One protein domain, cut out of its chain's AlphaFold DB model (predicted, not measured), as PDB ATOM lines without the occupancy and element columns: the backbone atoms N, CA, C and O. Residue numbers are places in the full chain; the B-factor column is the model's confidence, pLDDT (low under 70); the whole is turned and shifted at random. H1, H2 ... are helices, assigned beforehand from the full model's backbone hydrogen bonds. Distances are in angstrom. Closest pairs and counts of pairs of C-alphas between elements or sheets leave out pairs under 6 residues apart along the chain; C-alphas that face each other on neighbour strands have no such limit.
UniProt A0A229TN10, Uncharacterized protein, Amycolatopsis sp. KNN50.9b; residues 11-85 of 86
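Overview. This is residues 11 to 85 of the 86 residues of an uncharacterized protein of Amycolatopsis sp. KNN50.9b (UniProt A0A229TN10). A helical hairpin, H2 and H3, has a third helix, H1, packed on residues 68 to 72 of H3; H3 lies between the other two, and residues 38 to 44, of which 38 belongs to H1, stick out. The printed part has 75 residues with three named helices, H1, H2, H3 along the chain, and no named strand: all helix. It is compact, with a radius of gyration of the C-alphas of 13.1 A and spans of 36 by 30 by 17 A.

Along the chain. H1, residues 22 to 38, begins at C-alpha 22 (330.740, 172.892, 328.020) and measures 24.7 A. H2, residues 47 to 63, measures 25.2 A. H3, residues 68 to 84, measures 24.8 A and ends at C-alpha 84 (337.665, 199.379, 339.630).

Arrangement. H1 touches H3 at residues 68 to 72 alone, closest C-alphas Ala 26 and Leu 69, 5.8 A; they run the same way at a shallow tilt of 21 degrees. H2 and H3 touch as a hairpin, closest C-alphas Ala 54 and Ala 77, 4.1 A, opposite ways at a shallow tilt of 30 degrees. H1 and H2 are apart. Every O i to N i+4 pair is within hydrogen-bond range in H3, and 12 of 13 in H1 and in H2.

Size, cuts and confidence. The C-alphas farthest apart, His 20 and Gly 85, are 37.5 A apart. The printed part has no cut. Residues 40 to 42 have pLDDT under 70.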
ATOM      1  N   GLU A  11     326.830 174.527 343.732       80.38
ATOM      2  CA  GLU A  11     326.527 174.062 342.381       80.38
ATOM      3  C   GLU A  11     325.029 173.811 342.175       80.38
ATOM      4  O   GLU A  11     324.492 174.218 341.150       80.38
ATOM      5  N   GLU A  12     324.331 173.208 343.141       85.25
ATOM      6  CA  GLU A  12     322.878 172.993 343.074       85.25
ATOM      7  C   GLU A  12     322.138 174.328 343.126       85.25
ATOM      8  O   GLU A  12     321.301 174.616 342.268       85.25
ATOM      9  N   ARG A  13     322.528 175.198 344.064       86.44
ATOM     10  CA  ARG A  13     321.940 176.532 344.232       86.44
ATOM     11  C   ARG A  13     322.041 177.391 342.971       86.44
ATOM     12  O   ARG A  13     321.143 178.185 342.691       86.44
ATOM     13  N   TYR A  14     323.145 177.276 342.241       86.94
ATOM     14  CA  TYR A  14     323.391 178.034 341.017       86.94
ATOM     15  C   TYR A  14     323.034 177.261 339.739       86.94
ATOM     16  O   TYR A  14     323.279 177.761 338.643       86.94
ATOM     17  N   GLY A  15     322.423 176.077 339.857       87.31
ATOM     18  CA  GLY A  15     321.951 175.296 338.713       87.31
ATOM     19  C   GLY A  15     323.074 174.772 337.814       87.31
ATOM     20  O   GLY A  15     322.892 174.679 336.604       87.31
ATOM     21  N   LEU A  16     324.238 174.465 338.391       90.00
ATOM     22  CA  LEU A  16     325.403 173.913 337.691       90.00
ATOM     23  C   LEU A  16     325.497 172.380 337.780       90.00
ATOM     24  O   LEU A  16     326.387 171.784 337.178       90.00
ATOM     25  N   VAL A  17     324.583 171.733 338.508       89.69
ATOM     26  CA  VAL A  17     324.527 170.269 338.630       89.69
ATOM     27  C   VAL A  17     323.833 169.634 337.430       89.69
ATOM     28  O   VAL A  17     322.797 170.106 336.970       89.69
ATOM     29  N   GLY A  18     324.385 168.511 336.965       85.44
ATOM     30  CA  GLY A  18     323.774 167.681 335.925       85.44
ATOM     31  C   GLY A  18     323.973 168.189 334.497       85.44
ATOM     32  O   GLY A  18     323.376 167.620 333.594       85.44
ATOM     33  N   LEU A  19     324.808 169.209 334.287       90.62
ATOM     34  CA  LEU A  19     325.151 169.720 332.960       90.62
ATOM     35  C   LEU A  19     326.053 168.723 332.221       90.62
ATOM     36  O   LEU A  19     326.948 168.118 332.818       90.62
ATOM     37  N   HIS A  20     325.782 168.508 330.939       88.25
ATOM     38  CA  HIS A  20     326.353 167.402 330.170       88.25
ATOM     39  C   HIS A  20     327.536 167.812 329.295       88.25
ATOM     40  O   HIS A  20     328.371 166.963 328.970       88.25
ATOM     41  N   ASP A  21     327.647 169.096 328.954       92.75
ATOM     42  CA  ASP A  21     328.749 169.621 328.158       92.75
ATOM     43  C   ASP A  21     329.125 171.075 328.500       92.75
ATOM     44  O   ASP A  21     328.556 171.731 329.379       92.75
ATOM     45  N   VAL A  22     330.168 171.556 327.820       90.88
ATOM     46  CA  VAL A  22     330.740 172.892 328.020       90.88
ATOM     47  C   VAL A  22     329.807 173.997 327.522       90.88
ATOM     48  O   VAL A  22     329.852 175.099 328.069       90.88
ATOM     49  N   ASP A  23     328.971 173.728 326.522       92.12
ATOM     50  CA  ASP A  23     328.047 174.719 325.975       92.12
ATOM     51  C   ASP A  23     326.887 174.952 326.951       92.12
ATOM     52  O   ASP A  23     326.599 176.102 327.292       92.12
ATOM     53  N   GLU A  24     326.307 173.881 327.502       94.44
ATOM     54  CA  GLU A  24     325.317 173.947 328.584       94.44
ATOM     55  C   GLU A  24     325.892 174.647 329.823       94.44
ATOM     56  O   GLU A  24     325.245 175.510 330.425       94.44
ATOM     57  N   TYR A  25     327.141 174.331 330.176       94.69
ATOM     58  CA  TYR A  25     327.848 174.980 331.278       94.69
ATOM     59  C   TYR A  25     328.051 176.480 331.041       94.69
ATOM     60  O   TYR A  25     327.763 177.301 331.917       94.69
ATOM     61  N   ALA A  26     328.491 176.868 329.846       94.81
ATOM     62  CA  ALA A  26     328.655 178.269 329.479       94.81
ATOM     63  C   ALA A  26     327.313 179.016 329.463       94.81
ATOM     64  O   ALA A  26     327.240 180.171 329.896       94.81
ATOM     65  N   GLU A  27     326.235 178.379 329.011       94.75
ATOM     66  CA  GLU A  27     324.903 178.976 329.034       94.75
ATOM     67  C   GLU A  27     324.406 179.190 330.472       94.75
ATOM     68  O   GLU A  27     323.938 180.285 330.809       94.75
ATOM     69  N   ALA A  28     324.567 178.196 331.348       95.31
ATOM     70  CA  ALA A  28     324.212 178.313 332.760       95.31
ATOM     71  C   ALA A  28     324.986 179.456 333.441       95.31
ATOM     72  O   ALA A  28     324.385 180.330 334.075       95.31
ATOM     73  N   LEU A  29     326.302 179.536 333.219       95.44
ATOM     74  CA  LEU A  29     327.122 180.650 333.699       95.44
ATOM     75  C   LEU A  29     326.671 181.997 333.126       95.44
ATOM     76  O   LEU A  29     326.628 182.989 333.852       95.44
ATOM     77  N   THR A  30     326.288 182.057 331.850       94.38
ATOM     78  CA  THR A  30     325.772 183.288 331.231       94.38
ATOM     79  C   THR A  30     324.539 183.797 331.973       94.38
ATOM     80  O   THR A  30     324.484 184.973 332.341       94.38
ATOM     81  N   ARG A  31     323.583 182.910 332.272       93.25
ATOM     82  CA  ARG A  31     322.362 183.248 333.021       93.25
ATOM     83  C   ARG A  31     322.688 183.768 334.424       93.25
ATOM     84  O   ARG A  31     322.155 184.804 334.826       93.25
ATOM     85  N   LEU A  32     323.622 183.127 335.130       91.94
ATOM     86  CA  LEU A  32     324.100 183.593 336.439       91.94
ATOM     87  C   LEU A  32     324.741 184.982 336.357       91.94
ATOM     88  O   LEU A  32     324.459 185.859 337.176       91.94
ATOM     89  N   LEU A  33     325.567 185.228 335.339       89.75
ATOM     90  CA  LEU A  33     326.202 186.527 335.129       89.75
ATOM     91  C   LEU A  33     325.208 187.631 334.788       89.75
ATOM     92  O   LEU A  33     325.471 188.794 335.094       89.75
ATOM     93  N   GLU A  34     324.106 187.316 334.117       90.50
ATOM     94  CA  GLU A  34     323.024 188.268 333.889       90.50
ATOM     95  C   GLU A  34     322.226 188.538 335.162       90.50
ATOM     96  O   GLU A  34     321.867 189.687 335.427       90.50
ATOM     97  N   GLN A  35     321.961 187.507 335.962       88.38
ATOM     98  CA  GLN A  35     321.314 187.652 337.260       88.38
ATOM     99  C   GLN A  35     322.149 188.549 338.185       88.38
ATOM    100  O   GLN A  35     321.652 189.580 338.639       88.38
ATOM    101  N   GLY A  36     323.444 188.266 338.343       85.12
ATOM    102  CA  GLY A  36     324.355 189.051 339.183       85.12
ATOM    103  C   GLY A  36     324.558 190.505 338.727       85.12
ATOM    104  O   GLY A  36     325.010 191.341 339.505       85.12
ATOM    105  N   ARG A  37     324.208 190.864 337.480       83.00
ATOM    106  CA  ARG A  37     324.163 192.277 337.044       83.00
ATOM    107  C   ARG A  37     322.978 193.044 337.622       83.00
ATOM    108  O   ARG A  37     323.045 194.267 337.707       83.00
ATOM    109  N   ARG A  38     321.881 192.347 337.916       84.44
ATOM    110  CA  ARG A  38     320.633 192.934 338.423       84.44
ATOM    111  C   ARG A  38     320.624 192.995 339.949       84.44
ATOM    112  O   ARG A  38     319.905 193.807 340.525       84.44
ATOM    113  N   GLU A  39     321.429 192.160 340.595       83.75
ATOM    114  CA  GLU A  39     321.562 192.123 342.045       83.75
ATOM    115  C   GLU A  39     322.338 193.342 342.574       83.75
ATOM    116  O   GLU A  39     323.370 193.751 342.040       83.75
ATOM    117  N   ARG A  40     321.836 193.936 343.663       65.31
ATOM    118  CA  ARG A  40     322.554 194.967 344.425       65.31
ATOM    119  C   ARG A  40     323.463 194.273 345.437       65.31
ATOM    120  O   ARG A  40     323.084 194.112 346.594       65.31
ATOM    121  N   CYS A  41     324.627 193.813 344.995       65.69
ATOM    122  CA  CYS A  41     325.552 193.088 345.866       65.69
ATOM    123  C   CYS A  41     326.559 194.014 346.561       65.69
ATOM    124  O   CYS A  41     327.060 194.971 345.972       65.69
ATOM    125  N   VAL A  42     326.882 193.670 347.810       67.19
ATOM    126  CA  VAL A  42     328.064 194.156 348.535       67.19
ATOM    127  C   VAL A  42     329.315 193.571 347.869       67.19
ATOM    128  O   VAL A  42     329.286 192.433 347.398       67.19
ATOM    129  N   ALA A  43     330.407 194.337 347.801       74.00
ATOM    130  CA  ALA A  43     331.672 193.838 347.272       74.00
ATOM    131  C   ALA A  43     332.192 192.677 348.141       74.00
ATOM    132  O   ALA A  43     332.417 192.855 349.336       74.00
ATOM    133  N   LEU A  44     332.349 191.495 347.538       84.62
ATOM    134  CA  LEU A  44     332.891 190.301 348.204       84.62
ATOM    135  C   LEU A  44     334.420 190.217 348.126       84.62
ATOM    136  O   LEU A  44     335.031 189.556 348.955       84.62
ATOM    137  N   LEU A  45     335.017 190.865 347.125       88.62
ATOM    138  CA  LEU A  45     336.461 190.906 346.913       88.62
ATOM    139  C   LEU A  45     337.010 192.257 347.368       88.62
ATOM    140  O   LEU A  45     336.369 193.291 347.148       88.62
ATOM    141  N   SER A  46     338.214 192.253 347.940       92.88
ATOM    142  CA  SER A  46     339.018 193.470 348.044       92.88
ATOM    143  C   SER A  46     339.406 193.987 346.653       92.88
ATOM    144  O   SER A  46     339.359 193.255 345.661       92.88
ATOM    145  N   GLU A  47     339.817 195.252 346.570       93.94
ATOM    146  CA  GLU A  47     340.237 195.875 345.306       93.94
ATOM    147  C   GLU A  47     341.371 195.090 344.620       93.94
ATOM    148  O   GLU A  47     341.297 194.793 343.428       93.94
ATOM    149  N   ALA A  48     342.380 194.672 345.394       95.94
ATOM    150  CA  ALA A  48     343.520 193.910 344.889       95.94
ATOM    151  C   ALA A  48     343.119 192.517 344.375       95.94
ATOM    152  O   ALA A  48     343.595 192.087 343.324       95.94
ATOM    153  N   GLU A  49     342.223 191.817 345.077       97.31
ATOM    154  CA  GLU A  49     341.710 190.513 344.636       97.31
ATOM    155  C   GLU A  49     340.859 190.644 343.371       97.31
ATOM    156  O   GLU A  49     340.981 189.827 342.458       97.31
ATOM    157  N   ALA A  50     340.028 191.687 343.283       95.19
ATOM    158  CA  ALA A  50     339.231 191.966 342.095       95.19
ATOM    159  C   ALA A  50     340.117 192.258 340.875       95.19
ATOM    160  O   ALA A  50     339.839 191.743 339.792       95.19
ATOM    161  N   TYR A  51     341.197 193.027 341.052       96.00
ATOM    162  CA  TYR A  51     342.168 193.289 339.989       96.00
ATOM    163  C   TYR A  51     342.895 192.007 339.560       96.00
ATOM    164  O   TYR A  51     342.930 191.687 338.374       96.00
ATOM    165  N   ALA A  52     343.406 191.219 340.513       97.81
ATOM    166  CA  ALA A  52     344.082 189.956 340.215       97.81
ATOM    167  C   ALA A  52     343.163 188.964 339.475       97.81
ATOM    168  O   ALA A  52     343.589 188.318 338.518       97.81
ATOM    169  N   ALA A  53     341.891 188.873 339.874       97.69
ATOM    170  CA  ALA A  53     340.901 188.059 339.178       97.69
ATOM    171  C   ALA A  53     340.648 188.563 337.748       97.69
ATOM    172  O   ALA A  53     340.565 187.751 336.827       97.69
ATOM    173  N   ALA A  54     340.559 189.882 337.544       97.00
ATOM    174  CA  ALA A  54     340.378 190.472 336.219       97.00
ATOM    175  C   ALA A  54     341.552 190.143 335.282       97.00
ATOM    176  O   ALA A  54     341.319 189.700 334.158       97.00
ATOM    177  N   GLU A  55     342.793 190.267 335.767       98.25
ATOM    178  CA  GLU A  55     344.002 189.916 335.012       98.25
ATOM    179  C   GLU A  55     344.006 188.439 334.608       98.25
ATOM    180  O   GLU A  55     344.173 188.111 333.433       98.25
ATOM    181  N   LEU A  56     343.766 187.532 335.560       98.44
ATOM    182  CA  LEU A  56     343.748 186.091 335.294       98.44
ATOM    183  C   LEU A  56     342.683 185.715 334.258       98.44
ATOM    184  O   LEU A  56     342.962 184.957 333.329       98.44
ATOM    185  N   LEU A  57     341.477 186.274 334.382       98.19
ATOM    186  CA  LEU A  57     340.389 186.053 333.430       98.19
ATOM    187  C   LEU A  57     340.709 186.636 332.049       98.19
ATOM    188  O   LEU A  57     340.392 186.012 331.037       98.19
ATOM    189  N   GLY A  58     341.363 187.797 331.993       97.44
ATOM    190  CA  GLY A  58     341.814 188.421 330.751       97.44
ATOM    191  C   GLY A  58     342.884 187.597 330.030       97.44
ATOM    192  O   GLY A  58     342.811 187.439 328.812       97.44
ATOM    193  N   GLN A  59     343.837 187.024 330.768       98.12
ATOM    194  CA  GLN A  59     344.840 186.112 330.210       98.12
ATOM    195  C   GLN A  59     344.197 184.809 329.728       98.12
ATOM    196  O   GLN A  59     344.449 184.373 328.607       98.12
ATOM    197  N   PHE A  60     343.305 184.219 330.531       97.94
ATOM    198  CA  PHE A  60     342.566 183.022 330.136       97.94
ATOM    199  C   PHE A  60     341.759 183.259 328.855       97.94
ATOM    200  O   PHE A  60     341.806 182.447 327.934       97.94
ATOM    201  N   ALA A  61     341.085 184.404 328.737       97.75
ATOM    202  CA  ALA A  61     340.308 184.757 327.553       97.75
ATOM    203  C   ALA A  61     341.123 184.781 326.247       97.75
ATOM    204  O   ALA A  61     340.572 184.519 325.181       97.75
ATOM    205  N   GLN A  62     342.424 185.074 326.319       97.81
ATOM    206  CA  GLN A  62     343.302 185.147 325.146       97.81
ATOM    207  C   GLN A  62     343.776 183.779 324.649       97.81
ATOM    208  O   GLN A  62     344.195 183.680 323.498       97.81
ATOM    209  N   LEU A  63     343.705 182.733 325.481       97.88
ATOM    210  CA  LEU A  63     344.159 181.390 325.105       97.88
ATOM    211  C   LEU A  63     343.316 180.790 323.973       97.88
ATOM    212  O   LEU A  63     343.865 180.152 323.080       97.88
ATOM    213  N   ASP A  64     342.001 181.016 324.005       97.31
ATOM    214  CA  ASP A  64     341.063 180.570 322.971       97.31
ATOM    215  C   ASP A  64     339.871 181.545 322.855       97.31
ATOM    216  O   ASP A  64     338.788 181.286 323.379       97.31
ATOM    217  N   PRO A  65     340.037 182.705 322.193       94.25
ATOM    218  CA  PRO A  65     339.003 183.742 322.122       94.25
ATOM    219  C   PRO A  65     337.620 183.308 321.593       94.25
ATOM    220  O   PRO A  65     336.613 183.886 322.020       94.25
ATOM    221  N   PRO A  66     337.492 182.358 320.640       95.62
ATOM    222  CA  PRO A  66     336.177 181.899 320.212       95.62
ATOM    223  C   PRO A  66     335.486 180.962 321.211       95.62
ATOM    224  O   PRO A  66     334.260 180.867 321.130       95.62
ATOM    225  N   ALA A  67     336.207 180.322 322.140       96.06
ATOM    226  CA  ALA A  67     335.609 179.381 323.082       96.06
ATOM    227  C   ALA A  67     334.596 180.064 324.029       96.06
ATOM    228  O   ALA A  67     334.856 181.163 324.536       96.06
ATOM    229  N   PRO A  68     333.444 179.424 324.314       94.62
ATOM    230  CA  PRO A  68     332.379 180.020 325.125       94.62
ATOM    231  C   PRO A  68     332.844 180.503 326.505       94.62
ATOM    232  O   PRO A  68     332.547 181.632 326.904       94.62
ATOM    233  N   LEU A  69     333.637 179.693 327.214       96.69
ATOM    234  CA  LEU A  69     334.140 180.042 328.548       96.69
ATOM    235  C   LEU A  69     335.143 181.198 328.512       96.69
ATOM    236  O   LEU A  69     335.117 182.071 329.377       96.69
ATOM    237  N   ASN A  70     335.988 181.262 327.487       97.38
ATOM    238  CA  ASN A  70     336.968 182.328 327.308       97.38
ATOM    239  C   ASN A  70     336.281 183.669 327.008       97.38
ATOM    240  O   ASN A  70     336.675 184.704 327.549       97.38
ATOM    241  N   ARG A  71     335.186 183.666 326.235       95.81
ATOM    242  CA  ARG A  71     334.344 184.861 326.031       95.81
ATOM    243  C   ARG A  71     333.680 185.338 327.321       95.81
ATOM    244  O   ARG A  71     333.586 186.547 327.563       95.81
ATOM    245  N   LEU A  72     333.227 184.408 328.162       96.44
ATOM    246  CA  LEU A  72     332.674 184.741 329.477       96.44
ATOM    247  C   LEU A  72     333.746 185.310 330.407       96.44
ATOM    248  O   LEU A  72     333.492 186.315 331.072       96.44
ATOM    249  N   ALA A  73     334.953 184.744 330.391       97.50
ATOM    250  CA  ALA A  73     336.092 185.266 331.137       97.50
ATOM    251  C   ALA A  73     336.439 186.701 330.714       97.50
ATOM    252  O   ALA A  73     336.540 187.575 331.574       97.50
ATOM    253  N   ALA A  74     336.492 186.990 329.406       96.75
ATOM    254  CA  ALA A  74     336.685 188.352 328.898       96.75
ATOM    255  C   ALA A  74     335.603 189.316 329.410       96.75
ATOM    256  O   ALA A  74     335.891 190.430 329.855       96.75
ATOM    257  N   SER A  75     334.344 188.872 329.382       94.50
ATOM    258  CA  SER A  75     333.200 189.665 329.843       94.50
ATOM    259  C   SER A  75     333.270 189.963 331.341       94.50
ATOM    260  O   SER A  75     332.926 191.066 331.769       94.50
ATOM    261  N   LEU A  76     333.701 188.997 332.152       94.81
ATOM    262  CA  LEU A  76     333.896 189.169 333.590       94.81
ATOM    263  C   LEU A  76     335.073 190.091 333.905       94.81
ATOM    264  O   LEU A  76     334.903 191.011 334.704       94.81
ATOM    265  N   ALA A  77     336.217 189.892 333.245       96.31
ATOM    266  CA  ALA A  77     337.388 190.752 333.384       96.31
ATOM    267  C   ALA A  77     337.025 192.216 333.097       96.31
ATOM    268  O   ALA A  77     337.228 193.084 333.941       96.31
ATOM    269  N   SER A  78     336.362 192.478 331.964       94.31
ATOM    270  CA  SER A  78     335.904 193.821 331.589       94.31
ATOM    271  C   SER A  78     334.989 194.460 332.644       94.31
ATOM    272  O   SER A  78     335.134 195.642 332.961       94.31
ATOM    273  N   ARG A  79     334.070 193.689 333.242       91.25
ATOM    274  CA  ARG A  79     333.189 194.186 334.314       91.25
ATOM    275  C   ARG A  79     333.952 194.504 335.595       91.25
ATOM    276  O   ARG A  79     333.590 195.463 336.273       91.25
ATOM    277  N   LEU A  80     334.950 193.695 335.949       92.69
ATOM    278  CA  LEU A  80     335.789 193.940 337.120       92.69
ATOM    279  C   LEU A  80     336.623 195.208 336.923       92.69
ATOM    280  O   LEU A  80     336.528 196.093 337.767       92.69
ATOM    281  N   TYR A  81     337.304 195.367 335.784       94.00
ATOM    282  CA  TYR A  81     338.019 196.609 335.452       94.00
ATOM    283  C   TYR A  81     337.096 197.833 335.505       94.00
ATOM    284  O   TYR A  81     337.376 198.787 336.228       94.00
ATOM    285  N   SER A  82     335.907 197.745 334.895       90.12
ATOM    286  CA  SER A  82     334.922 198.837 334.918       90.12
ATOM    287  C   SER A  82     334.495 199.234 336.339       90.12
ATOM    288  O   SER A  82     334.243 200.405 336.607       90.12
ATOM    289  N   ARG A  83     334.386 198.268 337.264       87.94
ATOM    290  CA  ARG A  83     334.043 198.525 338.676       87.94
ATOM    291  C   ARG A  83     335.207 199.113 339.471       87.94
ATOM    292  O   ARG A  83     334.956 199.827 340.435       87.94
ATOM    293  N   LEU A  84     336.438 198.814 339.067       88.69
ATOM    294  CA  LEU A  84     337.665 199.379 339.630       88.69
ATOM    295  C   LEU A  84     337.976 200.778 339.068       88.69
ATOM    296  O   LEU A  84     338.819 201.479 339.616       88.69
ATOM    297  N   GLY A  85     337.286 201.204 338.003       83.44
ATOM    298  CA  GLY A  85     337.563 202.462 337.304       83.44
ATOM    299  C   GLY A  85     338.771 202.390 336.363       83.44
ATOM    300  O   GLY A  85     339.349 203.433 336.056       83.44
TER     301      GLY A  85